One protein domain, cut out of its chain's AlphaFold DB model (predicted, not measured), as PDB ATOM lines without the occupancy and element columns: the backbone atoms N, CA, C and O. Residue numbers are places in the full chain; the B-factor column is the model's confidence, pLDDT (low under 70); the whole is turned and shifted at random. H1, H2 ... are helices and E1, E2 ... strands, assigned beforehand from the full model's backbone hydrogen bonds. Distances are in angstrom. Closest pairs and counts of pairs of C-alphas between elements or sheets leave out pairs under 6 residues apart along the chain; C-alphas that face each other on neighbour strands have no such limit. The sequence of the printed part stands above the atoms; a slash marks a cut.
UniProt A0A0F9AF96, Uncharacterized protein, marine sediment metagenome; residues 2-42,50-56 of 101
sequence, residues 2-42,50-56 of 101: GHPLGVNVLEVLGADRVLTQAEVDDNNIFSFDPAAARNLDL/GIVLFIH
ATOM      1  N   GLY A   2     168.893 110.783  85.481       51.75
ATOM      2  CA  GLY A   2     167.571 110.836  86.112       51.75
ATOM      3  C   GLY A   2     166.615 111.595  85.199       51.75
ATOM      4  O   GLY A   2     166.952 112.701  84.776       51.75
ATOM      5  N   HIS A   3     165.491 110.977  84.843       59.44
ATOM      6  CA  HIS A   3     164.399 111.673  84.172       59.44
ATOM      7  C   HIS A   3     163.878 112.756  85.142       59.44
ATOM      8  O   HIS A   3     163.682 112.447  86.323       59.44
ATOM      9  N   PRO A   4     163.770 114.031  84.729       69.94
ATOM     10  CA  PRO A   4     163.208 115.076  85.582       69.94
ATOM     11  C   PRO A   4     161.751 114.734  85.914       69.94
ATOM     12  O   PRO A   4     161.049 114.225  85.057       69.94
ATOM     13  N   LEU A   5     161.283 115.007  87.134       79.19
ATOM     14  CA  LEU A   5     159.880 114.754  87.483       79.19
ATOM     15  C   LEU A   5     158.965 115.643  86.626       79.19
ATOM     16  O   LEU A   5     158.957 116.863  86.808       79.19
ATOM     17  N   GLY A   6     158.228 115.039  85.692       86.12
ATOM     18  CA  GLY A   6     157.217 115.724  84.890       86.12
ATOM     19  C   GLY A   6     155.877 115.826  85.616       86.12
ATOM     20  O   GLY A   6     155.532 114.970  86.437       86.12
ATOM     21  N   VAL A   7     155.133 116.890  85.321       89.19
ATOM     22  CA  VAL A   7     153.840 117.207  85.937       89.19
ATOM     23  C   VAL A   7     152.860 117.551  84.826       89.19
ATOM     24  O   VAL A   7     153.154 118.422  84.001       89.19
ATOM     25  N   ASN A   8     151.694 116.906  84.821       90.38
ATOM     26  CA  ASN A   8     150.626 117.308  83.919       90.38
ATOM     27  C   ASN A   8     150.100 118.708  84.296       90.38
ATOM     28  O   ASN A   8     150.209 119.177  85.427       90.38
ATOM     29  N   VAL A   9     149.477 119.390  83.345       90.19
ATOM     30  CA  VAL A   9     148.617 120.527  83.697       90.19
ATOM     31  C   VAL A   9     147.315 119.964  84.267       90.19
ATOM     32  O   VAL A   9     146.847 118.946  83.760       90.19
ATOM     33  N   LEU A  10     146.730 120.627  85.276       93.31
ATOM     34  CA  LEU A  10     145.412 120.269  85.813       93.31
ATOM     35  C   LEU A  10     144.419 120.013  84.671       93.31
ATOM     36  O   LEU A  10     144.153 120.900  83.854       93.31
ATOM     37  N   GLU A  11     143.879 118.800  84.630       96.50
ATOM     38  CA  GLU A  11     142.949 118.356  83.597       96.50
ATOM     39  C   GLU A  11     141.542 118.183  84.184       96.50
ATOM     40  O   GLU A  11     141.354 117.512  85.197       96.50
ATOM     41  N   VAL A  12     140.534 118.757  83.520       97.12
ATOM     42  CA  VAL A  12     139.123 118.560  83.882       97.12
ATOM     43  C   VAL A  12     138.591 117.299  83.204       97.12
ATOM     44  O   VAL A  12     138.525 117.235  81.973       97.12
ATOM     45  N   LEU A  13     138.146 116.313  83.988       97.38
ATOM     46  CA  LEU A  13     137.661 115.037  83.451       97.38
ATOM     47  C   LEU A  13     136.146 115.058  83.195       97.38
ATOM     48  O   LEU A  13     135.318 114.798  84.076       97.38
ATOM     49  N   GLY A  14     135.776 115.318  81.939       97.25
ATOM     50  CA  GLY A  14     134.390 115.235  81.456       97.25
ATOM     51  C   GLY A  14     133.881 113.805  81.208       97.25
ATOM     52  O   GLY A  14     132.676 113.601  81.061       97.25
ATOM     53  N   ALA A  15     134.780 112.822  81.171       98.00
ATOM     54  CA  ALA A  15     134.513 111.398  80.969       98.00
ATOM     55  C   ALA A  15     135.628 110.560  81.622       98.00
ATOM     56  O   ALA A  15     136.560 111.121  82.197       98.00
ATOM     57  N   ASP A  16     135.513 109.232  81.554       98.44
ATOM     58  CA  ASP A  16     136.589 108.323  81.970       98.44
ATOM     59  C   ASP A  16     137.856 108.561  81.129       98.44
ATOM     60  O   ASP A  16     137.782 108.975  79.967       98.44
ATOM     61  N   ARG A  17     139.023 108.302  81.724       98.00
ATOM     62  CA  ARG A  17     140.334 108.658  81.170       98.00
ATOM     63  C   ARG A  17     141.254 107.439  81.150       98.00
ATOM     64  O   ARG A  17     141.377 106.754  82.152       98.00
ATOM     65  N   VAL A  18     141.942 107.207  80.030       98.19
ATOM     66  CA  VAL A  18     142.960 106.144  79.890       98.19
ATOM     67  C   VAL A  18     144.341 106.760  79.689       98.19
ATOM     68  O   VAL A  18     144.622 107.263  78.600       98.19
ATOM     69  N   LEU A  19     145.202 106.757  80.706       97.94
ATOM     70  CA  LEU A  19     146.567 107.265  80.547       97.94
ATOM     71  C   LEU A  19     147.332 106.421  79.530       97.94
ATOM     72  O   LEU A  19     147.218 105.198  79.498       97.94
ATOM     73  N   THR A  20     148.109 107.084  78.681       96.94
ATOM     74  CA  THR A  20     148.976 106.401  77.720       96.94
ATOM     75  C   THR A  20     150.364 106.169  78.306       96.94
ATOM     76  O   THR A  20     150.801 106.895  79.198       96.94
ATOM     77  N   GLN A  21     151.089 105.189  77.759       94.94
ATOM     78  CA  GLN A  21     152.482 104.928  78.131       94.94
ATOM     79  C   GLN A  21     153.357 106.186  78.011       94.94
ATOM     80  O   GLN A  21     154.095 106.528  78.925       94.94
ATOM     81  N   ALA A  22     153.231 106.917  76.901       94.81
ATOM     82  CA  ALA A  22     154.024 108.123  76.677       94.81
ATOM     83  C   ALA A  22     153.762 109.195  77.748       94.81
ATOM     84  O   ALA A  22     154.681 109.875  78.185       94.81
ATOM     85  N   GLU A  23     152.517 109.323  78.212       95.75
ATOM     86  CA  GLU A  23     152.183 110.299  79.249       95.75
ATOM     87  C   GLU A  23     152.812 109.963  80.597       95.75
ATOM     88  O   GLU A  23     153.243 110.885  81.288       95.75
ATOM     89  N   VAL A  24     152.869 108.681  80.964       95.12
ATOM     90  CA  VAL A  24     153.492 108.234  82.220       95.12
ATOM     91  C   VAL A  24     155.020 108.174  82.139       95.12
ATOM     92  O   VAL A  24     155.686 108.250  83.170       95.12
ATOM     93  N   ASP A  25     155.575 108.082  80.929       92.62
ATOM     94  CA  ASP A  25     157.010 108.247  80.677       92.62
ATOM     95  C   ASP A  25     157.442 109.713  80.794       92.62
ATOM     96  O   ASP A  25     158.555 109.984  81.242       92.62
ATOM     97  N   ASP A  26     156.573 110.646  80.394       92.81
ATOM     98  CA  ASP A  26     156.841 112.086  80.422       92.81
ATOM     99  C   ASP A  26     156.433 112.752  81.747       92.81
ATOM    100  O   ASP A  26     156.935 113.831  82.066       92.81
ATOM    101  N   ASN A  27     155.507 112.157  82.511       94.31
ATOM    102  CA  ASN A  27     154.964 112.731  83.742       94.31
ATOM    103  C   ASN A  27     154.821 111.689  84.851       94.31
ATOM    104  O   ASN A  27     154.273 110.608  84.661       94.31
ATOM    105  N   ASN A  28     155.214 112.077  86.062       94.12
ATOM    106  CA  ASN A  28     155.027 111.269  87.267       94.12
ATOM    107  C   ASN A  28     153.977 111.862  88.203       94.12
ATOM    108  O   ASN A  28     153.636 111.236  89.201       94.12
ATOM    109  N   ILE A  29     153.490 113.071  87.925       95.06
ATOM    110  CA  ILE A  29     152.499 113.757  88.747       95.06
ATOM    111  C   ILE A  29     151.317 114.129  87.857       95.06
ATOM    112  O   ILE A  29     151.488 114.804  86.841       95.06
ATOM    113  N   PHE A  30     150.131 113.686  88.265       97.25
ATOM    114  CA  PHE A  30     148.867 113.934  87.598       97.25
ATOM    115  C   PHE A  30     147.877 114.598  88.549       97.25
ATOM    116  O   PHE A  30     147.632 114.086  89.636       97.25
ATOM    117  N   SER A  31     147.278 115.703  88.128       96.69
ATOM    118  CA  SER A  31     146.218 116.404  88.851       96.69
ATOM    119  C   SER A  31     144.967 116.450  87.988       96.69
ATOM    120  O   SER A  31     145.032 116.834  86.813       96.69
ATOM    121  N   PHE A  32     143.842 116.037  88.566       98.00
ATOM    122  CA  PHE A  32     142.562 115.920  87.875       98.00
ATOM    123  C   PHE A  32     141.441 116.582  88.669       98.00
ATOM    124  O   PHE A  32     141.309 116.326  89.862       98.00
ATOM    125  N   ASP A  33     140.595 117.352  87.986       97.50
ATOM    126  CA  ASP A  33     139.310 117.851  88.497       97.50
ATOM    127  C   ASP A  33     138.172 117.086  87.796       97.50
ATOM    128  O   ASP A  33     137.784 117.417  86.666       97.50
ATOM    129  N   PRO A  34     137.692 115.971  88.368       97.88
ATOM    130  CA  PRO A  34     136.656 115.176  87.735       97.88
ATOM    131  C   PRO A  34     135.276 115.805  87.939       97.88
ATOM    132  O   PRO A  34     134.832 115.957  89.060       97.88
ATOM    133  N   ALA A  35     134.525 116.065  86.863       96.19
ATOM    134  CA  ALA A  35     133.183 116.672  86.951       96.19
ATOM    135  C   ALA A  35     132.047 115.693  87.365       96.19
ATOM    136  O   ALA A  35     130.866 115.964  87.131       96.19
ATOM    137  N   ALA A  36     132.415 114.488  87.810       97.56
ATOM    138  CA  ALA A  36     131.586 113.419  88.377       97.56
ATOM    139  C   ALA A  36     132.524 112.304  88.885       97.56
ATOM    140  O   ALA A  36     133.732 112.387  88.704       97.56
ATOM    141  N   ALA A  37     132.009 111.197  89.431       98.25
ATOM    142  CA  ALA A  37     132.850 110.009  89.623       98.25
ATOM    143  C   ALA A  37     133.397 109.499  88.273       98.25
ATOM    144  O   ALA A  37     132.617 109.319  87.330       98.25
ATOM    145  N   ARG A  38     134.715 109.271  88.184       98.56
ATOM    146  CA  ARG A  38     135.417 108.854  86.955       98.56
ATOM    147  C   ARG A  38     136.337 107.673  87.179       98.56
ATOM    148  O   ARG A  38     136.912 107.516  88.253       98.56
ATOM    149  N   ASN A  39     136.510 106.883  86.129       98.75
ATOM    150  CA  ASN A  39     137.597 105.921  86.059       98.75
ATOM    151  C   ASN A  39     138.842 106.567  85.446       98.75
ATOM    152  O   ASN A  39     138.744 107.324  84.475       98.75
ATOM    153  N   LEU A  40     139.997 106.231  86.013       98.56
ATOM    154  CA  LEU A  40     141.309 106.508  85.451       98.56
ATOM    155  C   LEU A  40     142.020 105.171  85.237       98.56
ATOM    156  O   LEU A  40     142.443 104.533  86.201       98.56
ATOM    157  N   ASP A  41     142.123 104.750  83.986       98.62
ATOM    158  CA  ASP A  41     142.767 103.499  83.600       98.62
ATOM    159  C   ASP A  41     144.249 103.752  83.320       98.62
ATOM    160  O   ASP A  41     144.604 104.650  82.548       98.62
ATOM    161  N   LEU A  42     145.109 102.987  83.986       98.62
ATOM    162  CA  LEU A  42     146.553 103.025  83.790       98.62
ATOM    163  C   LEU A  42     146.961 102.167  82.576       98.62
ATOM    164  O   LEU A  42     146.210 101.271  82.187       98.62
ATOM    165  N   GLY A  50     158.650  99.786  86.788       95.44
ATOM    166  CA  GLY A  50     159.402 100.757  87.587       95.44
ATOM    167  C   GLY A  50     158.824 102.177  87.602       95.44
ATOM    168  O   GLY A  50     159.392 103.040  88.275       95.44
ATOM    169  N   ILE A  51     157.707 102.427  86.911       96.19
ATOM    170  CA  ILE A  51     157.000 103.710  86.952       96.19
ATOM    171  C   ILE A  51     156.333 103.906  88.315       96.19
ATOM    172  O   ILE A  51     155.731 102.991  88.883       96.19
ATOM    173  N   VAL A  52     156.425 105.135  88.822       96.38
ATOM    174  CA  VAL A  52     155.715 105.616  90.010       96.38
ATOM    175  C   VAL A  52     154.966 106.887  89.636       96.38
ATOM    176  O   VAL A  52     155.565 107.806  89.072       96.38
ATOM    177  N   LEU A  53     153.677 106.935  89.963       96.75
ATOM    178  CA  LEU A  53     152.793 108.064  89.708       96.75
ATOM    179  C   LEU A  53     152.210 108.592  91.018       96.75
ATOM    180  O   LEU A  53     151.816 107.831  91.904       96.75
ATOM    181  N   PHE A  54     152.106 109.909  91.096       95.94
ATOM    182  CA  PHE A  54     151.346 110.644  92.092       95.94
ATOM    183  C   PHE A  54     150.105 111.187  91.399       95.94
ATOM    184  O   PHE A  54     150.224 111.951  90.448       95.94
ATOM    185  N   ILE A  55     148.922 110.776  91.845       97.31
ATOM    186  CA  ILE A  55     147.653 111.165  91.229       97.31
ATOM    187  C   ILE A  55     146.830 111.909  92.273       97.31
ATOM    188  O   ILE A  55     146.444 111.321  93.281       97.31
ATOM    189  N   HIS A  56     146.564 113.187  92.038       97.00
ATOM    190  CA  HIS A  56     145.777 114.041  92.913       97.00
ATOM    191  C   HIS A  56     144.368 114.253  92.355       97.00
ATOM    192  O   HIS A  56     144.191 114.612  91.188       97.00
TER     193      HIS A  56
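This is residues 2 to 42 and 50 to 56 of the 101 residues of an uncharacterized protein of marine sediment metagenome (UniProt A0A0F9AF96). The chain is wound in stacked turns, as a narrow loop: E1 and E2 lie side by side along one long side, and the returning stretches, residues 17 to 18 and E3, pair side by side along the other. H1 sits where the first turn closes and leads back into E2, and E4 joins beside E2 after a cut, while the opening stretch from Gly 2 makes one end of the longest axis. The printed part has 48 residues, with one named helix and four named strands in the order E1, H1, E2, E3, E4; the sheet runs E1, E2, E4, all parallel, and the class is mixed, helices and strands. The whole is compact, with a radius of gyration of the C-alphas of 11.0 A, and spans 36 by 17 by 14 A.

Begin at C-alpha 2, at (167.571, 110.836, 86.112), and go along to Glu 11 at (142.949, 118.356, 83.597), where E1, residues 11 to 13, begins. H1 takes residues 21 to 26 and is 8.7 A long. E2, residues 29 to 34, is the longest strand at 15.9 A. E3, residues 38 to 41, measures 9.7 A. E4, residues 52 to 56, measures 13.3 A and ends at C-alpha 56, at (145.777, 114.041, 92.913).

Look first at E2, the inner strand, whose pairing is staggered. Its residues 32 to 34 pair with E1, parallel at 42 degrees, and there you find N 13 and O 33 at 2.9 A, within hydrogen-bond range. Its residues 29 to 31 pair with E4, parallel at 32 degrees, with N 30 and O 54 at 2.8 A. E1 and E4, the edge strands, are apart. E1, H1 and E2 form a strand-helix-strand unit, two parallel neighbour strands with a helix between, and its crossover is right-handed. H1 is on the sheet but only grazes it, with residues 23 to 25; the closest C-alphas of H1 and E4, Val 24 and Leu 53, are 7.5 A apart. In H1 every O i to N i+4 pair is within hydrogen-bond range. E3 pairs with no named strand, but its residues 40 to 41 pair, parallel, with residues 17 to 18. E2 and E3 meet only through their link, and H1 and E3 are apart.

The two farthest C-alphas, of Gly 2 and Ala 36, are 36.1 A apart. Residues 43 to 49 are not printed, and C-alphas 42 and 50 are 13.6 A apart across this cut. Of the links that are printed whole, H1 to E2 and E2 to E3 are tight and E1 to H1 is short. The mean pLDDT of the printed part is 93.4; look for values under 70 at residues 2 to 4.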